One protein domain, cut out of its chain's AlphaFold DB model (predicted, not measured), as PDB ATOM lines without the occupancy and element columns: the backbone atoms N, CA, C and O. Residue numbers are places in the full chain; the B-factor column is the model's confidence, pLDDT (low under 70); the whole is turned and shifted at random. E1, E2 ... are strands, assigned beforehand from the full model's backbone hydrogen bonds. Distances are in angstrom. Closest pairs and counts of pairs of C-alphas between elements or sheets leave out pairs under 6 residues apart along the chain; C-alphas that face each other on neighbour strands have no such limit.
ATOM      1  N   GLU A 165     -33.929  89.479 -12.278       62.09
ATOM      2  CA  GLU A 165     -34.987  89.973 -13.150       62.09
ATOM      3  C   GLU A 165     -34.609  89.660 -14.596       62.09
ATOM      4  O   GLU A 165     -33.617  90.188 -15.109       62.09
ATOM      5  N   ILE A 166     -35.412  88.827 -15.260       57.50
ATOM      6  CA  ILE A 166     -35.257  88.537 -16.683       57.50
ATOM      7  C   ILE A 166     -36.481  89.084 -17.410       57.50
ATOM      8  O   ILE A 166     -37.635  88.772 -17.102       57.50
ATOM      9  N   GLN A 167     -36.215  89.957 -18.375       51.97
ATOM     10  CA  GLN A 167     -37.244  90.511 -19.235       51.97
ATOM     11  C   GLN A 167     -37.562  89.487 -20.329       51.97
ATOM     12  O   GLN A 167     -36.682  89.141 -21.113       51.97
ATOM     13  N   VAL A 168     -38.801  88.991 -20.351       48.66
ATOM     14  CA  VAL A 168     -39.252  87.962 -21.307       48.66
ATOM     15  C   VAL A 168     -39.882  88.604 -22.545       48.66
ATOM     16  O   VAL A 168     -39.772  88.070 -23.642       48.66
ATOM     17  N   SER A 169     -40.500  89.780 -22.394       41.41
ATOM     18  CA  SER A 169     -41.007  90.607 -23.497       41.41
ATOM     19  C   SER A 169     -41.105  92.083 -23.088       41.41
ATOM     20  O   SER A 169     -40.863  92.434 -21.928       41.41
ATOM     21  N   ASP A 170     -41.487  92.963 -24.021       42.69
ATOM     22  CA  ASP A 170     -41.621  94.409 -23.776       42.69
ATOM     23  C   ASP A 170     -42.580  94.758 -22.620       42.69
ATOM     24  O   ASP A 170     -42.392  95.781 -21.966       42.69
ATOM     25  N   ASN A 171     -43.533  93.872 -22.289       45.78
ATOM     26  CA  ASN A 171     -44.537  94.094 -21.239       45.78
ATOM     27  C   ASN A 171     -44.566  93.020 -20.135       45.78
ATOM     28  O   ASN A 171     -45.379  93.124 -19.215       45.78
ATOM     29  N   GLN A 172     -43.701  92.001 -20.188       48.28
ATOM     30  CA  GLN A 172     -43.703  90.911 -19.211       48.28
ATOM     31  C   GLN A 172     -42.316  90.694 -18.609       48.28
ATOM     32  O   GLN A 172     -41.341  90.360 -19.286       48.28
ATOM     33  N   LYS A 173     -42.254  90.870 -17.290       63.28
ATOM     34  CA  LYS A 173     -41.087  90.588 -16.458       63.28
ATOM     35  C   LYS A 173     -41.400  89.360 -15.622       63.28
ATOM     36  O   LYS A 173     -42.427  89.341 -14.942       63.28
ATOM     37  N   ILE A 174     -40.544  88.347 -15.704       66.12
ATOM     38  CA  ILE A 174     -40.604  87.190 -14.812       66.12
ATOM     39  C   ILE A 174     -39.487  87.365 -13.792       66.12
ATOM     40  O   ILE A 174     -38.337  87.636 -14.145       66.12
ATOM     41  N   LEU A 175     -39.861  87.282 -12.521       71.25
ATOM     42  CA  LEU A 175     -38.914  87.294 -11.421       71.25
ATOM     43  C   LEU A 175     -38.645  85.846 -11.039       71.25
ATOM     44  O   LEU A 175     -39.567  85.137 -10.634       71.25
ATOM     45  N   TYR A 176     -37.392  85.427 -11.167       68.25
ATOM     46  CA  TYR A 176     -36.973  84.133 -10.663       68.25
ATOM     47  C   TYR A 176     -36.508  84.284  -9.214       68.25
ATOM     48  O   TYR A 176     -35.850  85.274  -8.859       68.25
ATOM     49  N   TYR A 177     -36.892  83.340  -8.356       68.56
ATOM     50  CA  TYR A 177     -36.696  83.465  -6.916       68.56
ATOM     51  C   TYR A 177     -36.234  82.151  -6.285       68.56
ATOM     52  O   TYR A 177     -36.866  81.121  -6.469       68.56
ATOM     53  N   ARG A 178     -35.126  82.220  -5.533       60.69
ATOM     54  CA  ARG A 178     -34.461  81.067  -4.902       60.69
ATOM     55  C   ARG A 178     -34.939  80.761  -3.469       60.69
ATOM     56  O   ARG A 178     -35.032  79.591  -3.115       60.69
ATOM     57  N   PRO A 179     -35.188  81.746  -2.581       58.44
ATOM     58  CA  PRO A 179     -35.687  81.434  -1.243       58.44
ATOM     59  C   PRO A 179     -37.160  81.018  -1.276       58.44
ATOM     60  O   PRO A 179     -37.964  81.627  -1.963       58.44
ATOM     61  N   SER A 180     -37.573  80.095  -0.414       58.31
ATOM     62  CA  SER A 180     -38.997  79.759  -0.219       58.31
ATOM     63  C   SER A 180     -39.815  80.900   0.419       58.31
ATOM     64  O   SER A 180     -41.029  80.794   0.574       58.31
ATOM     65  N   ILE A 181     -39.152  81.984   0.848       57.41
ATOM     66  CA  ILE A 181     -39.735  83.068   1.651       57.41
ATOM     67  C   ILE A 181     -39.667  84.375   0.875       57.41
ATOM     68  O   ILE A 181     -38.639  85.043   0.879       57.41
ATOM     69  N   PHE A 182     -40.775  84.784   0.266       65.06
ATOM     70  CA  PHE A 182     -40.879  86.057  -0.430       65.06
ATOM     71  C   PHE A 182     -41.092  87.204   0.571       65.06
ATOM     72  O   PHE A 182     -42.079  87.239   1.316       65.06
ATOM     73  N   LYS A 183     -40.159  88.166   0.590       66.25
ATOM     74  CA  LYS A 183     -40.239  89.369   1.432       66.25
ATOM     75  C   LYS A 183     -40.455  90.607   0.566       66.25
ATOM     76  O   LYS A 183     -39.614  90.937  -0.268       66.25
ATOM     77  N   VAL A 184     -41.552  91.317   0.815       68.31
ATOM     78  CA  VAL A 184     -41.777  92.671   0.297       68.31
ATOM     79  C   VAL A 184     -41.965  93.591   1.481       68.31
ATOM     80  O   VAL A 184     -42.893  93.424   2.269       68.31
ATOM     81  N   ASP A 185     -41.068  94.559   1.601       67.50
ATOM     82  CA  ASP A 185     -41.170  95.576   2.634       67.50
ATOM     83  C   ASP A 185     -42.210  96.614   2.189       67.50
ATOM     84  O   ASP A 185     -41.992  97.388   1.254       67.50
ATOM     85  N   PHE A 186     -43.373  96.588   2.840       65.81
ATOM     86  CA  PHE A 186     -44.371  97.653   2.761       65.81
ATOM     87  C   PHE A 186     -44.200  98.592   3.962       65.81
ATOM     88  O   PHE A 186     -43.766  98.140   5.020       65.81
ATOM     89  N   PRO A 187     -44.542  99.886   3.837       64.56
ATOM     90  CA  PRO A 187     -44.561 100.799   4.978       64.56
ATOM     91  C   PRO A 187     -45.493 100.267   6.077       64.56
ATOM     92  O   PRO A 187     -46.611  99.847   5.762       64.56
ATOM     93  N   GLU A 188     -45.058 100.316   7.338       61.28
ATOM     94  CA  GLU A 188     -45.743  99.722   8.507       61.28
ATOM     95  C   GLU A 188     -47.202 100.189   8.686       61.28
ATOM     96  O   GLU A 188     -48.020  99.474   9.252       61.28
ATOM     97  N   GLU A 189     -47.577 101.339   8.119       58.94
ATOM     98  CA  GLU A 189     -48.918 101.930   8.238       58.94
ATOM     99  C   GLU A 189     -49.916 101.504   7.141       58.94
ATOM    100  O   GLU A 189     -50.933 102.170   6.926       58.94
ATOM    101  N   SER A 190     -49.646 100.447   6.367       63.25
ATOM    102  CA  SER A 190     -50.509 100.085   5.236       63.25
ATOM    103  C   SER A 190     -51.328  98.808   5.443       63.25
ATOM    104  O   SER A 190     -50.789  97.714   5.550       63.25
ATOM    105  N   ASN A 191     -52.661  98.953   5.384       77.19
ATOM    106  CA  ASN A 191     -53.617  97.859   5.185       77.19
ATOM    107  C   ASN A 191     -53.413  97.261   3.786       77.19
ATOM    108  O   ASN A 191     -54.095  97.627   2.822       77.19
ATOM    109  N   VAL A 192     -52.407  96.404   3.648       80.06
ATOM    110  CA  VAL A 192     -52.130  95.676   2.413       80.06
ATOM    111  C   VAL A 192     -52.846  94.338   2.489       80.06
ATOM    112  O   VAL A 192     -52.767  93.625   3.482       80.06
ATOM    113  N   TRP A 193     -53.553  94.000   1.425       83.94
ATOM    114  CA  TRP A 193     -54.128  92.691   1.184       83.94
ATOM    115  C   TRP A 193     -53.394  92.071   0.013       83.94
ATOM    116  O   TRP A 193     -52.989  92.772  -0.922       83.94
ATOM    117  N   TYR A 194     -53.254  90.757   0.045       86.19
ATOM    118  CA  TYR A 194     -52.710  90.013  -1.069       86.19
ATOM    119  C   TYR A 194     -53.572  88.801  -1.384       86.19
ATOM    120  O   TYR A 194     -54.319  88.311  -0.538       86.19
ATOM    121  N   LYS A 195     -53.455  88.306  -2.608       84.25
ATOM    122  CA  LYS A 195     -53.816  86.929  -2.933       84.25
ATOM    123  C   LYS A 195     -52.727  86.304  -3.789       84.25
ATOM    124  O   LYS A 195     -52.086  87.005  -4.573       84.25
ATOM    125  N   GLU A 196     -52.544  85.008  -3.604       86.00
ATOM    126  CA  GLU A 196     -51.683  84.153  -4.413       86.00
ATOM    127  C   GLU A 196     -52.567  83.391  -5.401       86.00
ATOM    128  O   GLU A 196     -53.483  82.674  -4.992       86.00
ATOM    129  N   ASN A 197     -52.319  83.572  -6.697       85.94
ATOM    130  CA  ASN A 197     -53.082  82.940  -7.768       85.94
ATOM    131  C   ASN A 197     -54.594  83.221  -7.633       85.94
ATOM    132  O   ASN A 197     -55.014  84.384  -7.543       85.94
ATOM    133  N   GLU A 198     -55.417  82.173  -7.637       86.12
ATOM    134  CA  GLU A 198     -56.877  82.256  -7.505       86.12
ATOM    135  C   GLU A 198     -57.364  82.140  -6.052       86.12
ATOM    136  O   GLU A 198     -58.567  82.183  -5.793       86.12
ATOM    137  N   LYS A 199     -56.446  82.046  -5.078       87.75
ATOM    138  CA  LYS A 199     -56.805  81.927  -3.659       87.75
ATOM    139  C   LYS A 199     -57.510  83.208  -3.163       87.75
ATOM    140  O   LYS A 199     -57.292  84.297  -3.710       87.75
ATOM    141  N   PRO A 200     -58.344  83.119  -2.109       89.25
ATOM    142  CA  PRO A 200     -58.995  84.289  -1.525       89.25
ATOM    143  C   PRO A 200     -57.998  85.353  -1.048       89.25
ATOM    144  O   PRO A 200     -56.897  85.036  -0.598       89.25
ATOM    145  N   LEU A 201     -58.413  86.622  -1.107       87.25
ATOM    146  CA  LEU A 201     -57.660  87.751  -0.550       87.25
ATOM    147  C   LEU A 201     -57.486  87.594   0.965       87.25
ATOM    148  O   LEU A 201     -58.450  87.346   1.685       87.25
ATOM    149  N   LYS A 202     -56.259  87.799   1.445       89.31
ATOM    150  CA  LYS A 202     -55.885  87.769   2.862       89.31
ATOM    151  C   LYS A 202     -55.117  89.044   3.244       89.31
ATOM    152  O   LYS A 202     -54.474  89.641   2.373       89.31
ATOM    153  N   PRO A 203     -55.156  89.473   4.517       87.94
ATOM    154  CA  PRO A 203     -54.294  90.546   5.008       87.94
ATOM    155  C   PRO A 203     -52.815  90.193   4.805       87.94
ATOM    156  O   PRO A 203     -52.434  89.029   4.928       87.94
ATOM    157  N   TRP A 204     -51.984  91.180   4.478       85.25
ATOM    158  CA  TRP A 204     -50.551  91.004   4.253       85.25
ATOM    159  C   TRP A 204     -49.816  90.685   5.565       85.25
ATOM    160  O   TRP A 204     -49.786  91.525   6.461       85.25
ATOM    161  N   PRO A 205     -49.166  89.513   5.676       85.44
ATOM    162  CA  PRO A 205     -48.524  89.059   6.911       85.44
ATOM    163  C   PRO A 205     -47.087  89.580   7.099       85.44
ATOM    164  O   PRO A 205     -46.366  89.099   7.966       85.44
ATOM    165  N   GLY A 206     -46.596  90.490   6.250       83.69
ATOM    166  CA  GLY A 206     -45.185  90.909   6.243       83.69
ATOM    167  C   GLY A 206     -44.273  90.002   5.405       83.69
ATOM    168  O   GLY A 206     -43.376  90.494   4.720       83.69
ATOM    169  N   LYS A 207     -44.503  88.684   5.429       82.62
ATOM    170  CA  LYS A 207     -43.757  87.673   4.657       82.62
ATOM    171  C   LYS A 207     -44.689  86.570   4.181       82.62
ATOM    172  O   LYS A 207     -45.490  86.079   4.969       82.62
ATOM    173  N   ILE A 208     -44.541  86.135   2.935       82.00
ATOM    174  CA  ILE A 208     -45.290  84.988   2.413       82.00
ATOM    175  C   ILE A 208     -44.314  83.860   2.126       82.00
ATOM    176  O   ILE A 208     -43.284  84.067   1.485       82.00
ATOM    177  N   GLN A 209     -44.664  82.665   2.587       82.88
ATOM    178  CA  GLN A 209     -44.067  81.434   2.101       82.88
ATOM    179  C   GLN A 209     -44.889  80.961   0.904       82.88
ATOM    180  O   GLN A 209     -46.099  80.773   1.029       82.88
ATOM    181  N   LEU A 210     -44.246  80.857  -0.256       81.44
ATOM    182  CA  LEU A 210     -44.897  80.376  -1.471       81.44
ATOM    183  C   LEU A 210     -45.045  78.853  -1.397       81.44
ATOM    184  O   LEU A 210     -44.207  78.180  -0.789       81.44
ATOM    185  N   SER A 211     -46.121  78.316  -1.978       78.69
ATOM    186  CA  SER A 211     -46.316  76.863  -2.025       78.69
ATOM    187  C   SER A 211     -45.192  76.209  -2.840       78.69
ATOM    188  O   SER A 211     -45.000  76.601  -3.988       78.69
ATOM    189  N   PRO A 212     -44.468  75.208  -2.311       72.56
ATOM    190  CA  PRO A 212     -43.422  74.531  -3.072       72.56
ATOM    191  C   PRO A 212     -43.978  73.676  -4.220       72.56
ATOM    192  O   PRO A 212     -43.238  73.347  -5.138       72.56
ATOM    193  N   GLU A 213     -45.265  73.327  -4.172       75.44
ATOM    194  CA  GLU A 213     -45.938  72.504  -5.184       75.44
ATOM    195  C   GLU A 213     -46.339  73.307  -6.431       75.44
ATOM    196  O   GLU A 213     -46.562  72.737  -7.498       75.44
ATOM    197  N   GLU A 214     -46.444  74.633  -6.314       75.94
ATOM    198  CA  GLU A 214     -46.807  75.512  -7.422       75.94
ATOM    199  C   GLU A 214     -45.526  76.103  -8.035       75.94
ATOM    200  O   GLU A 214     -44.707  76.698  -7.345       75.94
ATOM    201  N   GLN A 215     -45.344  75.951  -9.348       77.62
ATOM    202  CA  GLN A 215     -44.184  76.510 -10.064       77.62
ATOM    203  C   GLN A 215     -44.394  77.974 -10.468       77.62
ATOM    204  O   GLN A 215     -43.440  78.695 -10.760       77.62
ATOM    205  N   TYR A 216     -45.647  78.429 -10.513       80.62
ATOM    206  CA  TYR A 216     -46.009  79.769 -10.952       80.62
ATOM    207  C   TYR A 216     -46.902  80.452  -9.925       80.62
ATOM    208  O   TYR A 216     -47.987  79.969  -9.599       80.62
ATOM    209  N   HIS A 217     -46.468  81.621  -9.462       79.31
ATOM    210  CA  HIS A 217     -47.226  82.417  -8.506       79.31
ATOM    211  C   HIS A 217     -47.534  83.785  -9.084       79.31
ATOM    212  O   HIS A 217     -46.645  84.535  -9.494       79.31
ATOM    213  N   ILE A 218     -48.809  84.141  -9.048       79.06
ATOM    214  CA  ILE A 218     -49.288  85.485  -9.305       79.06
ATOM    215  C   ILE A 218     -49.631  86.121  -7.966       79.06
ATOM    216  O   ILE A 218     -50.613  85.742  -7.329       79.06
ATOM    217  N   LEU A 219     -48.862  87.125  -7.554       79.81
ATOM    218  CA  LEU A 219     -49.217  87.933  -6.392       79.81
ATOM    219  C   LEU A 219     -49.943  89.193  -6.838       79.81
ATOM    220  O   LEU A 219     -49.432  89.978  -7.643       79.81
ATOM    221  N   PHE A 220     -51.128  89.394  -6.272       77.50
ATOM    222  CA  PHE A 220     -51.890  90.622  -6.423       77.50
ATOM    223  C   PHE A 220     -51.867  91.391  -5.113       77.50
ATOM    224  O   PHE A 220     -52.261  90.843  -4.090       77.50
ATOM    225  N   PHE A 221     -51.468  92.658  -5.153       75.12
ATOM    226  CA  PHE A 221     -51.458  93.529  -3.978       75.12
ATOM    227  C   PHE A 221     -52.555  94.576  -4.053       75.12
ATOM    228  O   PHE A 221     -52.697  95.261  -5.067       75.12
ATOM    229  N   LYS A 222     -53.288  94.740  -2.953       72.50
ATOM    230  CA  LYS A 222     -54.333  95.748  -2.787       72.50
ATOM    231  C   LYS A 222     -54.054  96.548  -1.519       72.50
ATOM    232  O   LYS A 222     -54.012  95.982  -0.437       72.50
ATOM    233  N   LYS A 223     -53.895  97.863  -1.633       69.56
ATOM    234  CA  LYS A 223     -53.803  98.762  -0.472       69.56
ATOM    235  C   LYS A 223     -55.183  99.347  -0.192       69.56
ATOM    236  O   LYS A 223     -55.834  99.804  -1.126       69.56
ATOM    237  N   THR A 224     -55.627  99.338   1.062       62.62
ATOM    238  CA  THR A 224     -56.948  99.852   1.453       62.62
ATOM    239  C   THR A 224     -56.841 100.811   2.625       62.62
ATOM    240  O   THR A 224     -57.085 100.380   3.744       62.62
ATOM    241  N   THR A 225     -56.478 102.071   2.365       56.72
ATOM    242  CA  THR A 225     -56.986 103.270   3.070       56.72
ATOM    243  C   THR A 225     -56.228 104.531   2.642       56.72
ATOM    244  O   THR A 225     -55.006 104.515   2.474       56.72
ATOM    245  N   ASP A 226     -56.959 105.637   2.479       57.47
ATOM    246  CA  ASP A 226     -56.391 106.973   2.668       57.47
ATOM    247  C   ASP A 226     -56.230 107.271   4.176       57.47
ATOM    248  O   ASP A 226     -56.758 106.549   5.023       57.47
ATOM    249  N   LYS A 227     -55.521 108.345   4.547       58.72
ATOM    250  CA  LYS A 227     -55.329 108.750   5.960       58.72
ATOM    251  C   LYS A 227     -56.644 109.020   6.731       58.72
ATOM    252  O   LYS A 227     -56.586 109.316   7.918       58.72
ATOM    253  N   LYS A 228     -57.812 108.957   6.076       65.25
ATOM    254  CA  LYS A 228     -59.146 109.240   6.626       65.25
ATOM    255  C   LYS A 228     -60.059 108.006   6.657       65.25
ATOM    256  O   LYS A 228     -61.253 108.145   6.903       65.25
ATOM    257  N   GLY A 229     -59.532 106.806   6.404       59.72
ATOM    258  CA  GLY A 229     -60.318 105.573   6.464       59.72
ATOM    259  C   GLY A 229     -61.194 105.314   5.233       59.72
ATOM    260  O   GLY A 229     -61.917 104.318   5.210       59.72
ATOM    261  N   LYS A 230     -61.131 106.149   4.184       55.88
ATOM    262  CA  LYS A 230     -61.919 105.924   2.969       55.88
ATOM    263  C   LYS A 230     -61.214 104.876   2.095       55.88
ATOM    264  O   LYS A 230     -60.013 105.004   1.825       55.88
ATOM    265  N   PRO A 231     -61.914 103.819   1.649       55.38
ATOM    266  CA  PRO A 231     -61.316 102.814   0.782       55.38
ATOM    267  C   PRO A 231     -60.997 103.435  -0.586       55.38
ATOM    268  O   PRO A 231     -61.893 103.720  -1.375       55.38
ATOM    269  N   PHE A 232     -59.708 103.645  -0.867       58.53
ATOM    270  CA  PHE A 232     -59.207 104.027  -2.188       58.53
ATOM    271  C   PHE A 232     -58.602 102.801  -2.874       58.53
ATOM    272  O   PHE A 232     -57.755 102.114  -2.299       58.53
ATOM    273  N   TRP A 233     -59.056 102.508  -4.092       55.78
ATOM    274  CA  TRP A 233     -58.657 101.322  -4.845       55.78
ATOM    275  C   TRP A 233     -57.458 101.649  -5.736       55.78
ATOM    276  O   TRP A 233     -57.583 102.387  -6.708       55.78
ATOM    277  N   ILE A 234     -56.293 101.086  -5.415       63.47
ATOM    278  CA  ILE A 234     -55.133 101.098  -6.315       63.47
ATOM    279  C   ILE A 234     -55.229  99.853  -7.213       63.47
ATOM    280  O   ILE A 234     -55.544  98.777  -6.694       63.47
ATOM    281  N   PRO A 235     -54.981  99.964  -8.534       62.78
ATOM    282  CA  PRO A 235     -54.974  98.811  -9.427       62.78
ATOM    283  C   PRO A 235     -54.026  97.731  -8.902       62.78
ATOM    284  O   PRO A 235     -52.918  98.028  -8.449       62.78
ATOM    285  N   LEU A 236     -54.483  96.477  -8.952       67.00
ATOM    286  CA  LEU A 236     -53.728  95.335  -8.452       67.00
ATOM    287  C   LEU A 236     -52.387  95.274  -9.179       67.00
ATOM    288  O   LEU A 236     -52.330  95.011 -10.383       67.00
ATOM    289  N   LYS A 237     -51.294  95.505  -8.450       75.75
ATOM    290  CA  LYS A 237     -49.969  95.272  -9.015       75.75
ATOM    291  C   LYS A 237     -49.764  93.765  -9.072       75.75
ATOM    292  O   LYS A 237     -49.749  93.108  -8.033       75.75
ATOM    293  N   LYS A 238     -49.670  93.248 -10.295       78.69
ATOM    294  CA  LYS A 238     -49.449  91.837 -10.592       78.69
ATOM    295  C   LYS A 238     -47.948  91.569 -10.633       78.69
ATOM    296  O   LYS A 238     -47.230  92.233 -11.380       78.69
ATOM    297  N   TYR A 239     -47.492  90.605  -9.846       81.12
ATOM    298  CA  TYR A 239     -46.136  90.075  -9.939       81.12
ATOM    299  C   TYR A 239     -46.206  88.594 -10.269       81.12
ATOM    300  O   TYR A 239     -46.956  87.867  -9.624       81.12
ATOM    301  N   ASN A 240     -45.425  88.184 -11.262       80.06
ATOM    302  CA  ASN A 240     -45.322  86.797 -11.682       80.06
ATOM    303  C   ASN A 240     -43.982  86.252 -11.197       80.06
ATOM    304  O   ASN A 240     -42.932  86.795 -11.559       80.06
ATOM    305  N   PHE A 241     -44.039  85.194 -10.403       81.94
ATOM    306  CA  PHE A 241     -42.874  84.474  -9.919       81.94
ATOM    307  C   PHE A 241     -42.858  83.092 -10.529       81.94
ATOM    308  O   PHE A 241     -43.906  82.456 -10.649       81.94
ATOM    309  N   LEU A 242     -41.660  82.658 -10.884       82.38
ATOM    310  CA  LEU A 242     -41.396  81.283 -11.245       82.38
ATOM    311  C   LEU A 242     -40.548  80.694 -10.120       82.38
ATOM    312  O   LEU A 242     -39.462  81.207  -9.827       82.38
ATOM    313  N   HIS A 243     -41.120  79.719  -9.421       84.62
ATOM    314  CA  HIS A 243     -40.441  78.971  -8.378       84.62
ATOM    315  C   HIS A 243     -39.865  77.719  -9.022       84.62
ATOM    316  O   HIS A 243     -40.599  76.842  -9.470       84.62
ATOM    317  N   ASP A 244     -38.544  77.696  -9.106       88.50
ATOM    318  CA  ASP A 244     -37.794  76.586  -9.655       88.50
ATOM    319  C   ASP A 244     -36.811  76.103  -8.590       88.50
ATOM    320  O   ASP A 244     -35.969  76.856  -8.092       88.50
TER     321      ASP A 244
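AT A GLANCE: This is residues 165 to 244 of the 413 residues of an uncharacterized protein of Candidatus Hydrogenedentes bacterium (UniProt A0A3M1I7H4). A strongly twisted sheet of five strands forms one wall, with the long hairpin of E6 and E7 in its middle, and a small two-strand sheet, E3 and E5, is set off over one face of it, only partly face to face. The hairpin of E1 and E2 makes one edge of the wall, and the long loop at the tip of the E6 and E7 hairpin, residues 224 to 236, reaches away at one end of the longest axis. The printed part has 80 residues, no named helix and seven named strands, E1 to E7 in that order; the large sheet, order E1, E2, E7, E6, E4, is mixed. The class is all strand, though under half of the residues, 37 of 80, are in named elements. The whole is only just compact, close to loose, with a radius of gyration of the C-alphas of 13.7 A and spans of 42 by 28 by 22 A.

HOW THE PARTS SIT: E1, residues 165 to 169, and E2, residues 172 to 177, form an antiparallel hairpin at 151 degrees; N 168 and O 172 are 3.1 A apart. The pairing of E2 is staggered: residues 172 to 175 pair with E1, and residues 175 to 177 with E7, residues 237 to 243. E2 and E7 are parallel at 48 degrees, with N 175 and O 240 at 3.3 A. E3, residues 181 to 183, is antiparallel to E5, residues 207 to 209, at 155 degrees; N 182 and O 208 are 2.9 A apart. E4, residues 192 to 196, is an edge strand, antiparallel to E6, residues 216 to 223, with N 193 and O 222 at 2.8 A. Residues 193 to 194 of E4 also pair, antiparallel, with residues 202 to 203. E6 and E7 form a hairpin at 153 degrees, with N 241 and O 217 at 2.8 A. E3 and E6 are apart, as are E5 and E7.

IN THESE COORDINATES: E1 begins at C-alpha 165, (-34.987, 89.973, -13.150), and is 12.0 A long; E2 is 16.0 A. E3 is 6.3 A, E4 13.4 A and E5 6.7 A. E6, the longest strand by residues, runs 23.1 A from C-alpha 216 at (-46.009, 79.769, -10.952). E7 is 18.9 A long and ends at C-alpha 243, (-40.441, 78.971, -8.378).

THE WHOLE: The two C-alphas farthest apart, those of Lys 228 and Asp 244, are 42.3 A from each other. The printed part has no cut. The link from E6 to E7, 13 residues, is long. The mean pLDDT of the printed part is 70.9; residues 165 to 174, 176 to 190 and 223 to 236 are under 70.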